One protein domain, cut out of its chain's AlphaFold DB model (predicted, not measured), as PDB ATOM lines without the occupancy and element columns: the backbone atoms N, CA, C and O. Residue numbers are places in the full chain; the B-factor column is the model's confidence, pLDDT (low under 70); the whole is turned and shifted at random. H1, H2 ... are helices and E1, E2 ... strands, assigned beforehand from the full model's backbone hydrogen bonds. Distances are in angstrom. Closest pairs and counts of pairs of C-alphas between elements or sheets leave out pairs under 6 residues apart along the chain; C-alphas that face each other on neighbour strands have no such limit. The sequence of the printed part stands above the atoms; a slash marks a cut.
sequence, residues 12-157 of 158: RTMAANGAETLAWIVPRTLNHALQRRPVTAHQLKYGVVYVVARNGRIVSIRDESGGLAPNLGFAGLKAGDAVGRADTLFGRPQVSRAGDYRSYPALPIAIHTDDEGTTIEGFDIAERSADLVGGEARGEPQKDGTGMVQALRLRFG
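This is residues 12 to 157 of the 158 residues of an uncharacterized protein of Sphingomonas sp. Leaf198 (UniProt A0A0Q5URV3). Picture one twisted sheet of seven strands, curled like part of a barrel, with the short helix H2 over one face near its E5 edge. Near E2 a separate two-strand hairpin, E8 and E9, reaches away from the sheet, and the short helix H1 packs on E9. The printed part has 146 residues, with named elements in the order E1 E2 H1 E3 E4 H2 E5 E6 E7 E8 E9; the class is mixed, helices and strands. The large sheet runs E1 E2 E3 E4 E7 E6 E5 and is antiparallel throughout. The whole is compact, with a radius of gyration of the C-alphas of 16.3 A and spans of 51 by 37 by 27 A.

Find C-alpha 12 at (53.950, 21.494, 23.508), where E1, residues 12 to 14, begins. E2 follows as residues 19 to 26, 22.5 A long, then H1, residues 30 to 36, 10.1 A. E3, residues 47 to 54, measures 23.6 A, and E4, residues 57 to 64, 20.9 A. After a long stretch with no named element, look for C-alpha 83 at (30.166, 21.984, 42.990), where H2 starts its run of residues 83 to 90, 10.5 A. Next come E5, residues 101 to 104, E6, residues 109 to 113, and E7, residues 120 to 126, 17.5 A. E8, residues 137 to 143, is 18.6 A long; E9, residues 149 to 156, is 19.6 A and ends at C-alpha 156, (47.183, 22.833, 19.424).

Begin at the edge strand E1, in a hairpin with E2: N 13 and O 21 are 2.9 A apart. Between E2 and E3, look at N 22 and O 51, 2.8 A. The hairpin E3 and E4 has N 50 and O 62 at 2.8 A, and E4 and E7 have N 61 and O 125 at 2.8 A. E5 E6 E7 form a meander, each strand the antiparallel neighbour of the one before; there find N 111 and O 102 at 2.9 A and N 110 and O 124 at 2.8 A. H2 is on this sheet at a height of 9.6 A, over E6 and along the strands, at 1 degrees to E6 on the local plane. In the hairpin E8 and E9, N 140 and O 153 are 2.7 A apart. The closest C-alphas of H1 and E9 are those of Leu 34 and Gln 150, 4.7 A; of E2 and E9, those of Ile 25 and Leu 154, 7.5 A. H1 and H2 are apart. In H1 and H2 every O i to N i+4 pair is within hydrogen-bond range.

The C-alphas farthest apart, those of Gly 91 and Gly 145, are 51.7 A apart. The printed part has no cut. The link from E4 to H2, 18 residues, is long. Mean pLDDT of the printed part is 90.7; look for values under 70 at residue 70 and residues 133 to 135.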
ATOM      1  N   ARG A  12      53.549  20.183  23.007       93.56
ATOM      2  CA  ARG A  12      53.950  21.494  23.508       93.56
ATOM      3  C   ARG A  12      53.771  22.554  22.429       93.56
ATOM      4  O   ARG A  12      53.911  22.241  21.247       93.56
ATOM      5  N   THR A  13      53.504  23.785  22.833       92.12
ATOM      6  CA  THR A  13      53.525  24.961  21.957       92.12
ATOM      7  C   THR A  13      54.134  26.150  22.689       92.12
ATOM      8  O   THR A  13      54.112  26.200  23.917       92.12
ATOM      9  N   MET A  14      54.689  27.094  21.935       90.81
ATOM     10  CA  MET A  14      55.266  28.330  22.455       90.81
ATOM     11  C   MET A  14      54.500  29.508  21.861       90.81
ATOM     12  O   MET A  14      54.473  29.687  20.643       90.81
ATOM     13  N   ALA A  15      53.876  30.306  22.716       86.12
ATOM     14  CA  ALA A  15      53.226  31.540  22.315       86.12
ATOM     15  C   ALA A  15      54.261  32.653  22.077       86.12
ATOM     16  O   ALA A  15      55.356  32.650  22.641       86.12
ATOM     17  N   ALA A  16      53.890  33.660  21.280       85.25
ATOM     18  CA  ALA A  16      54.764  34.793  20.954       85.25
ATOM     19  C   ALA A  16      55.214  35.603  22.186       85.25
ATOM     20  O   ALA A  16      56.258  36.248  22.159       85.25
ATOM     21  N   ASN A  17      54.451  35.551  23.282       82.19
ATOM     22  CA  ASN A  17      54.792  36.188  24.557       82.19
ATOM     23  C   ASN A  17      55.760  35.354  25.426       82.19
ATOM     24  O   ASN A  17      55.979  35.701  26.585       82.19
ATOM     25  N   GLY A  18      56.304  34.251  24.901       85.88
ATOM     26  CA  GLY A  18      57.233  33.370  25.612       85.88
ATOM     27  C   GLY A  18      56.573  32.402  26.596       85.88
ATOM     28  O   GLY A  18      57.275  31.777  27.391       85.88
ATOM     29  N   ALA A  19      55.241  32.278  26.583       88.75
ATOM     30  CA  ALA A  19      54.547  31.250  27.346       88.75
ATOM     31  C   ALA A  19      54.616  29.894  26.631       88.75
ATOM     32  O   ALA A  19      54.210  29.777  25.476       88.75
ATOM     33  N   GLU A  20      55.094  28.871  27.333       92.50
ATOM     34  CA  GLU A  20      55.068  27.482  26.888       92.50
ATOM     35  C   GLU A  20      53.812  26.806  27.444       92.50
ATOM     36  O   GLU A  20      53.621  26.772  28.658       92.50
ATOM     37  N   THR A  21      52.977  26.235  26.578       92.31
ATOM     38  CA  THR A  21      51.887  25.348  26.999       92.31
ATOM     39  C   THR A  21      52.299  23.909  26.740       92.31
ATOM     40  O   THR A  21      52.665  23.546  25.621       92.31
ATOM     41  N   LEU A  22      52.222  23.085  27.777       92.94
ATOM     42  CA  LEU A  22      52.489  21.654  27.774       92.94
ATOM     43  C   LEU A  22      51.168  20.913  27.969       92.94
ATOM     44  O   LEU A  22      50.370  21.329  28.804       92.94
ATOM     45  N   ALA A  23      50.945  19.825  27.235       94.06
ATOM     46  CA  ALA A  23      49.712  19.049  27.329       94.06
ATOM     47  C   ALA A  23      49.976  17.540  27.432       94.06
ATOM     48  O   ALA A  23      50.868  17.001  26.764       94.06
ATOM     49  N   TRP A  24      49.168  16.860  28.246       93.75
ATOM     50  CA  TRP A  24      49.207  15.417  28.472       93.75
ATOM     51  C   TRP A  24      47.824  14.802  28.270       93.75
ATOM     52  O   TRP A  24      46.842  15.251  28.851       93.75
ATOM     53  N   ILE A  25      47.768  13.719  27.504       94.50
ATOM     54  CA  ILE A  25      46.623  12.820  27.377       94.50
ATOM     55  C   ILE A  25      46.480  12.028  28.671       94.50
ATOM     56  O   ILE A  25      47.439  11.413  29.147       94.50
ATOM     57  N   VAL A  26      45.268  11.977  29.205       92.56
ATOM     58  CA  VAL A  26      44.933  11.177  30.378       92.56
ATOM     59  C   VAL A  26      43.831  10.169  30.018       92.56
ATOM     60  O   VAL A  26      42.883  10.552  29.335       92.56
ATOM     61  N   PRO A  27      43.930   8.889  30.440       92.94
ATOM     62  CA  PRO A  27      45.025   8.291  31.213       92.94
ATOM     63  C   PRO A  27      46.331   8.187  30.409       92.94
ATOM     64  O   PRO A  27      46.312   7.934  29.207       92.94
ATOM     65  N   ARG A  28      47.489   8.308  31.084       91.62
ATOM     66  CA  ARG A  28      48.821   8.228  30.434       91.62
ATOM     67  C   ARG A  28      49.062   6.899  29.701       91.62
ATOM     68  O   ARG A  28      49.911   6.819  28.820       91.62
ATOM     69  N   THR A  29      48.316   5.851  30.050       92.81
ATOM     70  CA  THR A  29      48.393   4.514  29.443       92.81
ATOM     71  C   THR A  29      47.539   4.354  28.185       92.81
ATOM     72  O   THR A  29      47.631   3.307  27.540       92.81
ATOM     73  N   LEU A  30      46.732   5.357  27.810       95.00
ATOM     74  CA  LEU A  30      45.737   5.248  26.740       95.00
ATOM     75  C   LEU A  30      46.342   4.754  25.424       95.00
ATOM     76  O   LEU A  30      45.882   3.756  24.882       95.00
ATOM     77  N   ASN A  31      47.402   5.396  24.928       95.75
ATOM     78  CA  ASN A  31      47.994   5.033  23.636       95.75
ATOM     79  C   ASN A  31      48.539   3.602  23.611       95.75
ATOM     80  O   ASN A  31      48.378   2.893  22.624       95.75
ATOM     81  N   HIS A  32      49.117   3.139  24.717       95.25
ATOM     82  CA  HIS A  32      49.569   1.756  24.824       95.25
ATOM     83  C   HIS A  32      48.389   0.767  24.895       95.25
ATOM     84  O   HIS A  32      48.462  -0.327  24.337       95.25
ATOM     85  N   ALA A  33      47.277   1.143  25.538       96.00
ATOM     86  CA  ALA A  33      46.057   0.338  25.528       96.00
ATOM     87  C   ALA A  33      45.441   0.252  24.119       96.00
ATOM     88  O   ALA A  33      45.077  -0.841  23.688       96.00
ATOM     89  N   LEU A  34      45.395   1.369  23.385       97.00
ATOM     90  CA  LEU A  34      44.865   1.440  22.018       97.00
ATOM     91  C   LEU A  34      45.678   0.605  21.021       97.00
ATOM     92  O   LEU A  34      45.097  -0.025  20.146       97.00
ATOM     93  N   GLN A  35      47.000   0.521  21.187       95.38
ATOM     94  CA  GLN A  35      47.844  -0.360  20.370       95.38
ATOM     95  C   GLN A  35      47.514  -1.846  20.562       95.38
ATOM     96  O   GLN A  35      47.624  -2.632  19.625       95.38
ATOM     97  N   ARG A  36      47.119  -2.249  21.777       96.19
ATOM     98  CA  ARG A  36      46.744  -3.641  22.084       96.19
ATOM     99  C   ARG A  36      45.306  -3.952  21.692       96.19
ATOM    100  O   ARG A  36      44.999  -5.083  21.329       96.19
ATOM    101  N   ARG A  37      44.422  -2.966  21.825       96.56
ATOM    102  CA  ARG A  37      42.999  -3.082  21.522       96.56
ATOM    103  C   ARG A  37      42.502  -1.771  20.914       96.56
ATOM    104  O   ARG A  37      42.031  -0.907  21.659       96.56
ATOM    105  N   PRO A  38      42.582  -1.632  19.581       96.56
ATOM    106  CA  PRO A  38      41.994  -0.500  18.891       96.56
ATOM    107  C   PRO A  38      40.496  -0.402  19.181       96.56
ATOM    108  O   PRO A  38      39.814  -1.414  19.374       96.56
ATOM    109  N   VAL A  39      39.975   0.821  19.211       96.88
ATOM    110  CA  VAL A  39      38.552   1.093  19.470       96.88
ATOM    111  C   VAL A  39      37.980   2.021  18.413       96.88
ATOM    112  O   VAL A  39      38.705   2.715  17.708       96.88
ATOM    113  N   THR A  40      36.661   2.073  18.297       96.00
ATOM    114  CA  THR A  40      36.023   3.094  17.458       96.00
ATOM    115  C   THR A  40      36.126   4.479  18.112       96.00
ATOM    116  O   THR A  40      36.284   4.600  19.327       96.00
ATOM    117  N   ALA A  41      35.993   5.548  17.324       91.62
ATOM    118  CA  ALA A  41      36.138   6.914  17.838       91.62
ATOM    119  C   ALA A  41      35.152   7.259  18.973       91.62
ATOM    120  O   ALA A  41      35.535   7.952  19.907       91.62
ATOM    121  N   HIS A  42      33.918   6.743  18.941       92.38
ATOM    122  CA  HIS A  42      32.913   7.006  19.983       92.38
ATOM    123  C   HIS A  42      33.196   6.278  21.309       92.38
ATOM    124  O   HIS A  42      32.620   6.617  22.336       92.38
ATOM    125  N   GLN A  43      34.069   5.268  21.297       94.25
ATOM    126  CA  GLN A  43      34.494   4.539  22.496       94.25
ATOM    127  C   GLN A  43      35.738   5.157  23.143       94.25
ATOM    128  O   GLN A  43      36.143   4.727  24.224       94.25
ATOM    129  N   LEU A  44      36.368   6.133  22.484       93.31
ATOM    130  CA  LEU A  44      37.566   6.783  22.980       93.31
ATOM    131  C   LEU A  44      37.210   7.655  24.190       93.31
ATOM    132  O   LEU A  44      36.540   8.673  24.055       93.31
ATOM    133  N   LYS A  45      37.694   7.261  25.368       92.62
ATOM    134  CA  LYS A  45      37.587   8.047  26.601       92.62
ATOM    135  C   LYS A  45      38.964   8.558  26.983       92.62
ATOM    136  O   LYS A  45      39.873   7.766  27.233       92.62
ATOM    137  N   TYR A  46      39.107   9.873  26.992       94.25
ATOM    138  CA  TYR A  46      40.323  10.562  27.382       94.25
ATOM    139  C   TYR A  46      39.963  11.957  27.874       94.25
ATOM    140  O   TYR A  46      38.874  12.451  27.594       94.25
ATOM    141  N   GLY A  47      40.910  12.601  28.532       92.38
ATOM    142  CA  GLY A  47      40.906  14.048  28.635       92.38
ATOM    143  C   GLY A  47      42.326  14.579  28.648       92.38
ATOM    144  O   GLY A  47      43.276  13.840  28.345       92.38
ATOM    145  N   VAL A  48      42.473  15.867  28.931       93.00
ATOM    146  CA  VAL A  48      43.749  16.559  28.753       93.00
ATOM    147  C   VAL A  48      44.093  17.358  29.996       93.00
ATOM    148  O   VAL A  48      43.263  18.064  30.554       93.00
ATOM    149  N   VAL A  49      45.342  17.240  30.427       92.31
ATOM    150  CA  VAL A  49      45.917  18.109  31.453       92.31
ATOM    151  C   VAL A  49      46.876  19.060  30.766       92.31
ATOM    152  O   VAL A  49      47.687  18.630  29.944       92.31
ATOM    153  N   TYR A  50      46.805  20.334  31.126       92.44
ATOM    154  CA  TYR A  50      47.645  21.393  30.599       92.44
ATOM    155  C   TYR A  50      48.463  22.028  31.711       92.44
ATOM    156  O   TYR A  50      48.010  22.179  32.844       92.44
ATOM    157  N   VAL A  51      49.671  22.443  31.361       92.12
ATOM    158  CA  VAL A  51      50.516  23.286  32.200       92.12
ATOM    159  C   VAL A  51      51.024  24.423  31.338       92.12
ATOM    160  O   VAL A  51      51.622  24.184  30.290       92.12
ATOM    161  N   VAL A  52      50.817  25.654  31.789       91.88
ATOM    162  CA  VAL A  52      51.412  26.839  31.176       91.88
ATOM    163  C   VAL A  52      52.605  27.262  32.014       91.88
ATOM    164  O   VAL A  52      52.490  27.454  33.227       91.88
ATOM    165  N   ALA A  53      53.749  27.431  31.365       91.94
ATOM    166  CA  ALA A  53      54.965  27.931  31.972       91.94
ATOM    167  C   ALA A  53      55.431  29.221  31.291       91.94
ATOM    168  O   ALA A  53      55.349  29.372  30.076       91.94
ATOM    169  N   ARG A  54      55.961  30.162  32.071       90.44
ATOM    170  CA  ARG A  54      56.636  31.368  31.576       90.44
ATOM    171  C   ARG A  54      57.974  31.497  32.276       90.44
ATOM    172  O   ARG A  54      58.042  31.399  33.498       90.44
ATOM    173  N   ASN A  55      59.041  31.698  31.504       87.62
ATOM    174  CA  ASN A  55      60.406  31.822  32.031       87.62
ATOM    175  C   ASN A  55      60.795  30.657  32.970       87.62
ATOM    176  O   ASN A  55      61.394  30.866  34.023       87.62
ATOM    177  N   GLY A  56      60.390  29.429  32.627       84.44
ATOM    178  CA  GLY A  56      60.665  28.226  33.421       84.44
ATOM    179  C   GLY A  56      59.828  28.067  34.699       84.44
ATOM    180  O   GLY A  56      60.079  27.139  35.465       84.44
ATOM    181  N   ARG A  57      58.834  28.932  34.943       90.69
ATOM    182  CA  ARG A  57      57.915  28.844  36.089       90.69
ATOM    183  C   ARG A  57      56.516  28.469  35.629       90.69
ATOM    184  O   ARG A  57      56.029  29.048  34.666       90.69
ATOM    185  N   ILE A  58      55.871  27.540  36.332       91.25
ATOM    186  CA  ILE A  58      54.460  27.204  36.106       91.25
ATOM    187  C   ILE A  58      53.600  28.385  36.558       91.25
ATOM    188  O   ILE A  58      53.742  28.843  37.689       91.25
ATOM    189  N   VAL A  59      52.730  28.861  35.668       92.50
ATOM    190  CA  VAL A  59      51.807  29.981  35.913       92.50
ATOM    191  C   VAL A  59      50.341  29.566  35.826       92.50
ATOM    192  O   VAL A  59      49.488  30.288  36.329       92.50
ATOM    193  N   SER A  60      50.040  28.426  35.202       91.94
ATOM    194  CA  SER A  60      48.706  27.821  35.204       91.94
ATOM    195  C   SER A  60      48.798  26.302  35.062       91.94
ATOM    196  O   SER A  60      49.711  25.777  34.415       91.94
ATOM    197  N   ILE A  61      47.861  25.605  35.698       91.81
ATOM    198  CA  ILE A  61      47.589  24.180  35.543       91.81
ATOM    199  C   ILE A  61      46.097  24.051  35.275       91.81
ATOM    200  O   ILE A  61      45.290  24.561  36.050       91.81
ATOM    201  N   ARG A  62      45.745  23.315  34.227       90.75
ATOM    202  CA  ARG A  62      44.362  23.000  33.899       90.75
ATOM    203  C   ARG A  62      44.163  21.501  33.783       90.75
ATOM    204  O   ARG A  62      44.934  20.819  33.115       90.75
ATOM    205  N   ASP A  63      43.106  21.008  34.396       91.00
ATOM    206  CA  ASP A  63      42.646  19.634  34.312       91.00
ATOM    207  C   ASP A  63      41.294  19.590  33.591       91.00
ATOM    208  O   ASP A  63      40.275  19.963  34.158       91.00
ATOM    209  N   GLU A  64      41.302  19.128  32.341       89.19
ATOM    210  CA  GLU A  64      40.117  18.788  31.540       89.19
ATOM    211  C   GLU A  64      40.032  17.256  31.387       89.19
ATOM    212  O   GLU A  64      39.702  16.725  30.324       89.19
ATOM    213  N   SER A  65      40.439  16.501  32.415       88.75
ATOM    214  CA  SER A  65      40.453  15.038  32.350       88.75
ATOM    215  C   SER A  65      39.106  14.382  32.647       88.75
ATOM    216  O   SER A  65      38.990  13.173  32.446       88.75
ATOM    217  N   GLY A  66      38.107  15.120  33.145       86.81
ATOM    218  CA  GLY A  66      36.819  14.543  33.546       86.81
ATOM    219  C   GLY A  66      36.977  13.476  34.635       86.81
ATOM    220  O   GLY A  66      36.346  12.421  34.587       86.81
ATOM    221  N   GLY A  67      37.924  13.676  35.558       85.25
ATOM    222  CA  GLY A  67      38.279  12.705  36.598       85.25
ATOM    223  C   GLY A  67      39.101  11.496  36.140       85.25
ATOM    224  O   GLY A  67      39.419  10.629  36.959       85.25
ATOM    225  N   LEU A  68      39.521  11.430  34.870       89.31
ATOM    226  CA  LEU A  68      40.445  10.391  34.392       89.31
ATOM    227  C   LEU A  68      41.861  10.546  34.976       89.31
ATOM    228  O   LEU A  68      42.662   9.609  34.891       89.31
ATOM    229  N   ALA A  69      42.168  11.693  35.595       84.56
ATOM    230  CA  ALA A  69      43.341  11.928  36.432       84.56
ATOM    231  C   ALA A  69      42.974  11.862  37.936       84.56
ATOM    232  O   ALA A  69      42.899  12.895  38.595       84.56
ATOM    233  N   PRO A  70      42.797  10.675  38.546       68.75
ATOM    234  CA  PRO A  70      42.207  10.548  39.889       68.75
ATOM    235  C   PRO A  70      43.031  11.174  41.028       68.75
ATOM    236  O   PRO A  70      42.521  11.340  42.134       68.75
ATOM    237  N   ASN A  71      44.301  11.504  40.776       73.75
ATOM    238  CA  ASN A  71      45.198  12.138  41.745       73.75
ATOM    239  C   ASN A  71      45.281  13.664  41.584       73.75
ATOM    240  O   ASN A  71      46.029  14.303  42.324       73.75
ATOM    241  N   LEU A  72      44.565  14.250  40.618       77.38
ATOM    242  CA  LEU A  72      44.451  15.696  40.494       77.38
ATOM    243  C   LEU A  72      43.270  16.178  41.335       77.38
ATOM    244  O   LEU A  72      42.124  15.769  41.166       77.38
ATOM    245  N   GLY A  73      43.594  17.025  42.300       84.19
ATOM    246  CA  GLY A  73      42.651  17.632  43.217       84.19
ATOM    247  C   GLY A  73      43.261  18.888  43.812       84.19
ATOM    248  O   GLY A  73      44.482  19.067  43.816       84.19
ATOM    249  N   PHE A  74      42.409  19.771  44.309       88.62
ATOM    250  CA  PHE A  74      42.825  21.067  44.816       88.62
ATOM    251  C   PHE A  74      42.022  21.452  46.052       88.62
ATOM    252  O   PHE A  74      40.809  21.283  46.088       88.62
ATOM    253  N   ALA A  75      42.709  21.946  47.085       89.19
ATOM    254  CA  ALA A  75      42.099  22.336  48.360       89.19
ATOM    255  C   ALA A  75      41.192  21.249  48.992       89.19
ATOM    256  O   ALA A  75      40.188  21.555  49.629       89.19
ATOM    257  N   GLY A  76      41.537  19.966  48.811       90.88
ATOM    258  CA  GLY A  76      40.739  18.837  49.310       90.88
ATOM    259  C   GLY A  76      39.490  18.511  48.478       90.88
ATOM    260  O   GLY A  76      38.671  17.700  48.915       90.88
ATOM    261  N   LEU A  77      39.348  19.127  47.303       93.44
ATOM    262  CA  LEU A  77      38.354  18.800  46.284       93.44
ATOM    263  C   LEU A  77      38.978  17.948  45.178       93.44
ATOM    264  O   LEU A  77      40.173  18.061  44.895       93.44
ATOM    265  N   LYS A  78      38.158  17.135  44.518       92.62
ATOM    266  CA  LYS A  78      38.535  16.329  43.349       92.62
ATOM    267  C   LYS A  78      37.367  16.200  42.371       92.62
ATOM    268  O   LYS A  78      36.230  16.513  42.716       92.62
ATOM    269  N   ALA A  79      37.641  15.691  41.173       91.38
ATOM    270  CA  ALA A  79      36.581  15.320  40.241       91.38
ATOM    271  C   ALA A  79      35.595  14.322  40.887       91.38
ATOM    272  O   ALA A  79      36.001  13.424  41.634       91.38
ATOM    273  N   GLY A  80      34.303  14.499  40.615       92.88
ATOM    274  CA  GLY A  80      33.206  13.773  41.258       92.88
ATOM    275  C   GLY A  80      32.656  14.434  42.530       92.88
ATOM    276  O   GLY A  80      31.598  14.031  43.006       92.88
ATOM    277  N   ASP A  81      33.335  15.439  43.094       95.44
ATOM    278  CA  ASP A  81      32.786  16.204  44.215       95.44
ATOM    279  C   ASP A  81      31.684  17.169  43.752       95.44
ATOM    280  O   ASP A  81      31.719  17.702  42.645       95.44
ATOM    281  N   ALA A  82      30.722  17.448  44.634       96.62
ATOM    282  CA  ALA A  82      29.665  18.416  44.366       96.62
ATOM    283  C   ALA A  82      30.215  19.849  44.264       96.62
ATOM    284  O   ALA A  82      30.939  20.315  45.151       96.62
ATOM    285  N   VAL A  83      29.770  20.589  43.248       96.19
ATOM    286  CA  VAL A  83      30.166  21.984  42.990       96.19
ATOM    287  C   VAL A  83      29.872  22.909  44.173       96.19
ATOM    288  O   VAL A  83      30.666  23.794  44.480       96.19
ATOM    289  N   GLY A  84      28.791  22.666  44.922       96.31
ATOM    290  CA  GLY A  84      28.460  23.463  46.110       96.31
ATOM    291  C   GLY A  84      29.555  23.463  47.190       96.31
ATOM    292  O   GLY A  84      29.670  24.423  47.954       96.31
ATOM    293  N   ARG A  85      30.411  22.427  47.238       96.56
ATOM    294  CA  ARG A  85      31.590  22.418  48.122       96.56
ATOM    295  C   ARG A  85      32.631  23.441  47.668       96.56
ATOM    296  O   ARG A  85      33.183  24.139  48.511       96.56
ATOM    297  N   ALA A  86      32.865  23.553  46.361       95.50
ATOM    298  CA  ALA A  86      33.748  24.568  45.795       95.50
ATOM    299  C   ALA A  86      33.197  25.977  46.038       95.50
ATOM    300  O   ALA A  86      33.931  26.827  46.528       95.50
ATOM    301  N   ASP A  87      31.897  26.199  45.828       95.62
ATOM    302  CA  ASP A  87      31.255  27.497  46.087       95.62
ATOM    303  C   ASP A  87      31.349  27.907  47.569       95.62
ATOM    304  O   ASP A  87      31.527  29.078  47.900       95.62
ATOM    305  N   THR A  88      31.301  26.935  48.483       96.25
ATOM    306  CA  THR A  88      31.506  27.189  49.917       96.25
ATOM    307  C   THR A  88      32.952  27.584  50.233       96.25
ATOM    308  O   THR A  88      33.180  28.452  51.072       96.25
ATOM    309  N   LEU A  89      33.934  26.956  49.579       95.50
ATOM    310  CA  LEU A  89      35.361  27.188  49.835       95.50
ATOM    311  C   LEU A  89      35.906  28.441  49.138       95.50
ATOM    312  O   LEU A  89      36.735  29.150  49.702       95.50
ATOM    313  N   PHE A  90      35.460  28.703  47.912       94.94
ATOM    314  CA  PHE A  90      35.994  29.748  47.035       94.94
ATOM    315  C   PHE A  90      35.065  30.962  46.914       94.94
ATOM    316  O   PHE A  90      35.453  31.990  46.358       94.94
ATOM    317  N   GLY A  91      33.855  30.875  47.470       94.75
ATOM    318  CA  GLY A  91      32.864  31.939  47.457       94.75
ATOM    319  C   GLY A  91      31.994  31.923  46.203       94.75
ATOM    320  O   GLY A  91      31.765  30.893  45.575       94.75
ATOM    321  N   ARG A  92      31.456  33.091  45.841       95.12
ATOM    322  CA  ARG A  92      30.461  33.194  44.767       95.12
ATOM    323  C   ARG A  92      31.115  33.043  43.383       95.12
ATOM    324  O   ARG A  92      31.937  33.894  43.033       95.12
ATOM    325  N   PRO A  93      30.706  32.052  42.569       95.56
ATOM    326  CA  PRO A  93      31.236  31.899  41.224       95.56
ATOM    327  C   PRO A  93      30.595  32.877  40.231       95.56
ATOM    328  O   PRO A  93      29.477  33.370  40.418       95.56
ATOM    329  N   GLN A  94      31.293  33.086  39.120       94.44
ATOM    330  CA  GLN A  94      30.721  33.458  37.832       94.44
ATOM    331  C   GLN A  94      30.587  32.190  36.991       94.44
ATOM    332  O   GLN A  94      31.542  31.428  36.859       94.44
ATOM    333  N   VAL A  95      29.403  31.959  36.431       93.06
ATOM    334  CA  VAL A  95      29.098  30.748  35.660       93.06
ATOM    335  C   VAL A  95      29.133  31.080  34.170       93.06
ATOM    336  O   VAL A  95      28.612  32.120  33.755       93.06
ATOM    337  N   SER A  96      29.763  30.219  33.370       89.44
ATOM    338  CA  SER A  96      29.770  30.329  31.912       89.44
ATOM    339  C   SER A  96      28.344  30.244  31.360       89.44
ATOM    340  O   SER A  96      27.427  29.737  32.002       89.44
ATOM    341  N   ARG A  97      28.133  30.721  30.128       86.94
ATOM    342  CA  ARG A  97      26.816  30.621  29.478       86.94
ATOM    343  C   ARG A  97      26.370  29.168  29.282       86.94
ATOM    344  O   ARG A  97      25.172  28.909  29.311       86.94
ATOM    345  N   ALA A  98      27.318  28.268  29.033       84.62
ATOM    346  CA  ALA A  98      27.055  26.846  28.848       84.62
ATOM    347  C   ALA A  98      26.828  26.116  30.183       84.62
ATOM    348  O   ALA A  98      26.211  25.061  30.184       84.62
ATOM    349  N   GLY A  99      27.254  26.696  31.311       85.88
ATOM    350  CA  GLY A  99      27.097  26.103  32.640       85.88
ATOM    351  C   GLY A  99      28.218  25.142  33.040       85.88
ATOM    352  O   GLY A  99      28.311  24.813  34.216       85.88
ATOM    353  N   ASP A 100      29.083  24.784  32.092       87.75
ATOM    354  CA  ASP A 100      30.203  23.829  32.164       87.75
ATOM    355  C   ASP A 100      31.482  24.372  32.826       87.75
ATOM    356  O   ASP A 100      32.470  23.656  33.001       87.75
ATOM    357  N   TYR A 101      31.503  25.662  33.165       90.31
ATOM    358  CA  TYR A 101      32.685  26.321  33.701       90.31
ATOM    359  C   TYR A 101      32.307  27.391  34.717       90.31
ATOM    360  O   TYR A 101      31.440  28.238  34.476       90.31
ATOM    361  N   ARG A 102      32.983  27.374  35.866       93.50
ATOM    362  CA  ARG A 102      32.751  28.318  36.961       93.50
ATOM    363  C   ARG A 102      34.061  28.932  37.412       93.50
ATOM    364  O   ARG A 102      34.929  28.224  37.913       93.50
ATOM    365  N   SER A 103      34.197  30.244  37.265       94.00
ATOM    366  CA  SER A 103      35.351  30.995  37.760       94.00
ATOM    367  C   SER A 103      35.017  31.680  39.080       94.00
ATOM    368  O   SER A 103      33.885  32.103  39.304       94.00
ATOM    369  N   TYR A 104      36.003  31.814  39.961       94.31
ATOM    370  CA  TYR A 104      35.833  32.458  41.262       94.31
ATOM    371  C   TYR A 104      36.601  33.777  41.263       94.31
ATOM    372  O   TYR A 104      37.793  33.756  41.524       94.31
ATOM    373  N   PRO A 105      35.984  34.944  40.989       88.38
ATOM    374  CA  PRO A 105      36.721  36.175  40.660       88.38
ATOM    375  C   PRO A 105      37.680  36.688  41.739       88.38
ATOM    376  O   PRO A 105      38.597  37.445  41.436       88.38
ATOM    377  N   ALA A 106      37.464  36.300  42.997       90.00
ATOM    378  CA  ALA A 106      38.352  36.635  44.107       90.00
ATOM    379  C   ALA A 106      39.660  35.823  44.103       90.00
ATOM    380  O   ALA A 106      40.587  36.155  44.839       90.00
ATOM    381  N   LEU A 107      39.729  34.757  43.304       93.25
ATOM    382  CA  LEU A 107      40.828  33.808  43.249       93.25
ATOM    383  C   LEU A 107      41.219  33.530  41.785       93.25
ATOM    384  O   LEU A 107      40.396  33.595  40.872       93.25
ATOM    385  N   PRO A 108      42.477  33.175  41.510       93.75
ATOM    386  CA  PRO A 108      42.879  32.700  40.193       93.75
ATOM    387  C   PRO A 108      42.528  31.209  40.041       93.75
ATOM    388  O   PRO A 108      43.399  30.386  39.774       93.75
ATOM    389  N   ILE A 109      41.260  30.856  40.283       94.00
ATOM    390  CA  ILE A 109      40.748  29.482  40.252       94.00
ATOM    391  C   ILE A 109      39.445  29.432  39.457       94.00
ATOM    392  O   ILE A 109      38.573  30.300  39.588       94.00
ATOM    393  N   ALA A 110      39.290  28.365  38.688       94.06
ATOM    394  CA  ALA A 110      38.031  27.939  38.118       94.06
ATOM    395  C   ALA A 110      37.882  26.417  38.190       94.06
ATOM    396  O   ALA A 110      38.844  25.685  38.438       94.06
ATOM    397  N   ILE A 111      36.663  25.945  37.976       94.19
ATOM    398  CA  ILE A 111      36.344  24.525  37.864       94.19
ATOM    399  C   ILE A 111      35.596  24.259  36.564       94.19
ATOM    400  O   ILE A 111      34.789  25.082  36.122       94.19
ATOM    401  N   HIS A 112      35.863  23.092  35.993       92.62
ATOM    402  CA  HIS A 112      35.042  22.482  34.957       92.62
ATOM    403  C   HIS A 112      33.963  21.646  35.639       92.62
ATOM    404  O   HIS A 112      34.235  21.010  36.666       92.62
ATOM    405  N   THR A 113      32.752  21.658  35.099       93.19
ATOM    406  CA  THR A 113      31.618  20.916  35.652       93.19
ATOM    407  C   THR A 113      30.983  20.021  34.606       93.19
ATOM    408  O   THR A 113      31.127  20.276  33.415       93.19
ATOM    409  N   ASP A 114      30.242  19.022  35.073       91.81
ATOM    410  CA  ASP A 114      29.383  18.206  34.216       91.81
ATOM    411  C   ASP A 114      28.331  19.052  33.475       91.81
ATOM    412  O   ASP A 114      28.098  20.224  33.796       91.81
ATOM    413  N   ASP A 115      27.663  18.437  32.496       89.62
ATOM    414  CA  ASP A 115      26.621  19.075  31.674       89.62
ATOM    415  C   ASP A 115      25.459  19.651  32.511       89.62
ATOM    416  O   ASP A 115      24.756  20.566  32.080       89.62
ATOM    417  N   GLU A 116      25.243  19.118  33.719       91.38
ATOM    418  CA  GLU A 116      24.214  19.577  34.659       91.38
ATOM    419  C   GLU A 116      24.708  20.712  35.578       91.38
ATOM    420  O   GLU A 116      23.913  21.359  36.266       91.38
ATOM    421  N   GLY A 117      26.016  20.979  35.604       91.19
ATOM    422  CA  GLY A 117      26.646  21.992  36.445       91.19
ATOM    423  C   GLY A 117      26.649  21.656  37.939       91.19
ATOM    424  O   GLY A 117      26.720  22.575  38.768       91.19
ATOM    425  N   THR A 118      26.526  20.376  38.293       94.06
ATOM    426  CA  THR A 118      26.359  19.875  39.667       94.06
ATOM    427  C   THR A 118      27.621  19.234  40.233       94.06
ATOM    428  O   THR A 118      27.871  19.339  41.442       94.06
ATOM    429  N   THR A 119      28.447  18.641  39.371       95.56
ATOM    430  CA  THR A 119      29.635  17.876  39.762       95.56
ATOM    431  C   THR A 119      30.892  18.487  39.162       95.56
ATOM    432  O   THR A 119      30.877  18.984  38.042       95.56
ATOM    433  N   ILE A 120      31.993  18.462  39.911       95.31
ATOM    434  CA  ILE A 120      33.307  18.900  39.433       95.31
ATOM    435  C   ILE A 120      33.881  17.840  38.487       95.31
ATOM    436  O   ILE A 120      33.972  16.668  38.850       95.31
ATOM    437  N   GLU A 121      34.352  18.263  37.319       93.31
ATOM    438  CA  GLU A 121      35.060  17.421  36.346       93.31
ATOM    439  C   GLU A 121      36.561  17.723  36.266       93.31
ATOM    440  O   GLU A 121      37.347  16.869  35.846       93.31
ATOM    441  N   GLY A 122      36.971  18.909  36.721       92.94
ATOM    442  CA  GLY A 122      38.362  19.342  36.712       92.94
ATOM    443  C   GLY A 122      38.559  20.766  37.233       92.94
ATOM    444  O   GLY A 122      37.605  21.430  37.643       92.94
ATOM    445  N   PHE A 123      39.806  21.237  37.230       93.00
ATOM    446  CA  PHE A 123      40.218  22.509  37.836       93.00
ATOM    447  C   PHE A 123      41.120  23.306  36.891       93.00
ATOM    448  O   PHE A 123      42.003  22.730  36.265       93.00
ATOM    449  N   ASP A 124      40.967  24.627  36.859       93.12
ATOM    450  CA  ASP A 124      41.960  25.562  36.317       93.12
ATOM    451  C   ASP A 124      42.491  26.404  37.483       93.12
ATOM    452  O   ASP A 124      41.724  27.004  38.239       93.12
ATOM    453  N   ILE A 125      43.804  26.392  37.683       92.12
ATOM    454  CA  ILE A 125      44.482  27.085  38.777       92.12
ATOM    455  C   ILE A 125      45.615  27.872  38.160       92.12
ATOM    456  O   ILE A 125      46.468  27.309  37.474       92.12
ATOM    457  N   ALA A 126      45.667  29.161  38.455       93.12
ATOM    458  CA  ALA A 126      46.673  30.041  37.904       93.12
ATOM    459  C   ALA A 126      47.316  30.930  38.968       93.12
ATOM    460  O   ALA A 126      46.852  31.043  40.099       93.12
ATOM    461  N   GLU A 127      48.406  31.592  38.596       92.12
ATOM    462  CA  GLU A 127      49.015  32.641  39.412       92.12
ATOM    463  C   GLU A 127      48.134  33.903  39.434       92.12
ATOM    464  O   GLU A 127      48.059  34.604  40.442       92.12
ATOM    465  N   ARG A 128      47.443  34.199  38.325       90.19
ATOM    466  CA  ARG A 128      46.556  35.361  38.166       90.19
ATOM    467  C   ARG A 128      45.305  34.962  37.394       90.19
ATOM    468  O   ARG A 128      45.376  34.117  36.512       90.19
ATOM    469  N   SER A 129      44.178  35.629  37.634       87.69
ATOM    470  CA  SER A 129      42.921  35.314  36.935       87.69
ATOM    471  C   SER A 129      43.003  35.521  35.417       87.69
ATOM    472  O   SER A 129      42.302  34.847  34.679       87.69
ATOM    473  N   ALA A 130      43.887  36.406  34.940       84.19
ATOM    474  CA  ALA A 130      44.164  36.589  33.509       84.19
ATOM    475  C   ALA A 130      44.940  35.420  32.868       84.19
ATOM    476  O   ALA A 130      45.086  35.381  31.650       84.19
ATOM    477  N   ASP A 131      45.480  34.521  33.691       85.88
ATOM    478  CA  ASP A 131      46.209  33.326  33.271       85.88
ATOM    479  C   ASP A 131      45.342  32.057  33.361       85.88
ATOM    480  O   ASP A 131      45.775  30.999  32.908       85.88
ATOM    481  N   LEU A 132      44.114  32.169  33.892       78.75
ATOM    482  CA  LEU A 132      43.059  31.194  33.630       78.75
ATOM    483  C   LEU A 132      42.759  31.296  32.134       78.75
ATOM    484  O   LEU A 132      42.504  32.391  31.639       78.75
ATOM    485  N   VAL A 133      42.775  30.174  31.418       64.25
ATOM    486  CA  VAL A 133      42.706  30.117  29.944       64.25
ATOM    487  C   VAL A 133      44.034  30.349  29.217       64.25
ATOM    488  O   VAL A 133      44.380  31.448  28.789       64.25
ATOM    489  N   GLY A 134      44.741  29.242  28.965       55.16
ATOM    490  CA  GLY A 134      45.888  29.197  28.062       55.16
ATOM    491  C   GLY A 134      45.946  27.916  27.230       55.16
ATOM    492  O   GLY A 134      46.303  26.870  27.753       55.16
ATOM    493  N   GLY A 135      45.691  28.043  25.923       60.06
ATOM    494  CA  GLY A 135      46.017  27.057  24.883       60.06
ATOM    495  C   GLY A 135      45.220  25.751  24.931       60.06
ATOM    496  O   GLY A 135      45.515  24.867  25.724       60.06
ATOM    497  N   GLU A 136      44.285  25.577  23.999       74.06
ATOM    498  CA  GLU A 136      43.558  24.313  23.833       74.06
ATOM    499  C   GLU A 136      44.286  23.384  22.857       74.06
ATOM    500  O   GLU A 136      44.677  23.780  21.750       74.06
ATOM    501  N   ALA A 137      44.437  22.122  23.257       78.75
ATOM    502  CA  ALA A 137      44.899  21.059  22.383       78.75
ATOM    503  C   ALA A 137      43.750  20.091  22.121       78.75
ATOM    504  O   ALA A 137      43.036  19.674  23.026       78.75
ATOM    505  N   ARG A 138      43.597  19.684  20.867       86.19
ATOM    506  CA  ARG A 138      42.612  18.685  20.466       86.19
ATOM    507  C   ARG A 138      43.292  17.343  20.271       86.19
ATOM    508  O   ARG A 138      44.383  17.266  19.701       86.19
ATOM    509  N   GLY A 139      42.633  16.284  20.728       89.62
ATOM    510  CA  GLY A 139      43.011  14.924  20.382       89.62
ATOM    511  C   GLY A 139      42.670  14.627  18.923       89.62
ATOM    512  O   GLY A 139      41.515  14.706  18.518       89.62
ATOM    513  N   GLU A 140      43.676  14.255  18.141       94.00
ATOM    514  CA  GLU A 140      43.564  13.752  16.775       94.00
ATOM    515  C   GLU A 140      43.700  12.221  16.773       94.00
ATOM    516  O   GLU A 140      44.817  11.700  16.935       94.00
ATOM    517  N   PRO A 141      42.593  11.473  16.599       94.62
ATOM    518  CA  PRO A 141      42.636  10.019  16.560       94.62
ATOM    519  C   PRO A 141      43.436   9.529  15.354       94.62
ATOM    520  O   PRO A 141      43.145   9.878  14.210       94.62
ATOM    521  N   GLN A 142      44.422   8.677  15.606       96.44
ATOM    522  CA  GLN A 142      45.181   7.975  14.581       96.44
ATOM    523  C   GLN A 142      44.526   6.617  14.360       96.44
ATOM    524  O   GLN A 142      44.492   5.782  15.269       96.44
ATOM    525  N   LYS A 143      43.974   6.415  13.163       95.75
ATOM    526  CA  LYS A 143      43.257   5.193  12.797       95.75
ATOM    527  C   LYS A 143      44.175   4.200  12.081       95.75
ATOM    528  O   LYS A 143      45.133   4.609  11.429       95.75
ATOM    529  N   ASP A 144      43.893   2.914  12.222       92.06
ATOM    530  CA  ASP A 144      44.499   1.847  11.427       92.06
ATOM    531  C   ASP A 144      43.774   1.665  10.075       92.06
ATOM    532  O   ASP A 144      42.830   2.391   9.749       92.06
ATOM    533  N   GLY A 145      44.206   0.677   9.281       90.38
ATOM    534  CA  GLY A 145      43.610   0.365   7.974       90.38
ATOM    535  C   GLY A 145      42.154  -0.119   8.023       90.38
ATOM    536  O   GLY A 145      41.507  -0.187   6.983       90.38
ATOM    537  N   THR A 146      41.625  -0.429   9.209       92.94
ATOM    538  CA  THR A 146      40.225  -0.824   9.436       92.94
ATOM    539  C   THR A 146      39.357   0.339   9.925       92.94
ATOM    540  O   THR A 146      38.145   0.194  10.079       92.94
ATOM    541  N   GLY A 147      39.955   1.514  10.153       93.62
ATOM    542  CA  GLY A 147      39.274   2.696  10.676       93.62
ATOM    543  C   GLY A 147      39.186   2.748  12.205       93.62
ATOM    544  O   GLY A 147      38.565   3.674  12.742       93.62
ATOM    545  N   MET A 148      39.822   1.807  12.910       97.06
ATOM    546  CA  MET A 148      39.863   1.752  14.370       97.06
ATOM    547  C   MET A 148      40.985   2.640  14.905       97.06
ATOM    548  O   MET A 148      42.073   2.698  14.343       97.06
ATOM    549  N   VAL A 149      40.733   3.357  15.995       97.25
ATOM    550  CA  VAL A 149      41.705   4.236  16.650       97.25
ATOM    551  C   VAL A 149      42.746   3.389  17.381       97.25
ATOM    552  O   VAL A 149      42.408   2.671  18.320       97.25
ATOM    553  N   GLN A 150      44.008   3.516  16.971       96.88
ATOM    554  CA  GLN A 150      45.167   2.817  17.548       96.88
ATOM    555  C   GLN A 150      46.077   3.736  18.377       96.88
ATOM    556  O   GLN A 150      46.909   3.265  19.149       96.88
ATOM    557  N   ALA A 151      45.926   5.054  18.228       96.62
ATOM    558  CA  ALA A 151      46.594   6.052  19.053       96.62
ATOM    559  C   ALA A 151      45.833   7.383  19.013       96.62
ATOM    560  O   ALA A 151      45.024   7.635  18.120       96.62
ATOM    561  N   LEU A 152      46.141   8.258  19.959       96.44
ATOM    562  CA  LEU A 152      45.677   9.630  20.037       96.44
ATOM    563  C   LEU A 152      46.890  10.558  20.102       96.44
ATOM    564  O   LEU A 152      47.820  10.330  20.881       96.44
ATOM    565  N   ARG A 153      46.883  11.609  19.283       95.25
ATOM    566  CA  ARG A 153      47.915  12.650  19.294       95.25
ATOM    567  C   ARG A 153      47.286  13.986  19.640       95.25
ATOM    568  O   ARG A 153      46.244  14.313  19.094       95.25
ATOM    569  N   LEU A 154      47.925  14.774  20.495       94.38
ATOM    570  CA  LEU A 154      47.471  16.137  20.756       94.38
ATOM    571  C   LEU A 154      48.004  17.107  19.702       94.38
ATOM    572  O   LEU A 154      49.174  17.040  19.307       94.38
ATOM    573  N   ARG A 155      47.145  18.035  19.283       91.25
ATOM    574  CA  ARG A 155      47.505  19.186  18.460       91.25
ATOM    575  C   ARG A 155      46.872  20.457  18.997       91.25
ATOM    576  O   ARG A 155      45.664  20.509  19.194       91.25
ATOM    577  N   PHE A 156      47.686  21.488  19.175       86.62
ATOM    578  CA  PHE A 156      47.183  22.833  19.424       86.62
ATOM    579  C   PHE A 156      46.522  23.386  18.158       86.62
ATOM    580  O   PHE A 156      46.982  23.105  17.045       86.62
ATOM    581  N   GLY A 157      45.435  24.143  18.331       75.88
ATOM    582  CA  GLY A 157      44.829  24.905  17.239       75.88
ATOM    583  C   GLY A 157      45.842  25.863  16.601       75.88
ATOM    584  O   GLY A 157      46.767  26.324  17.273       75.88
TER     585      GLY A 157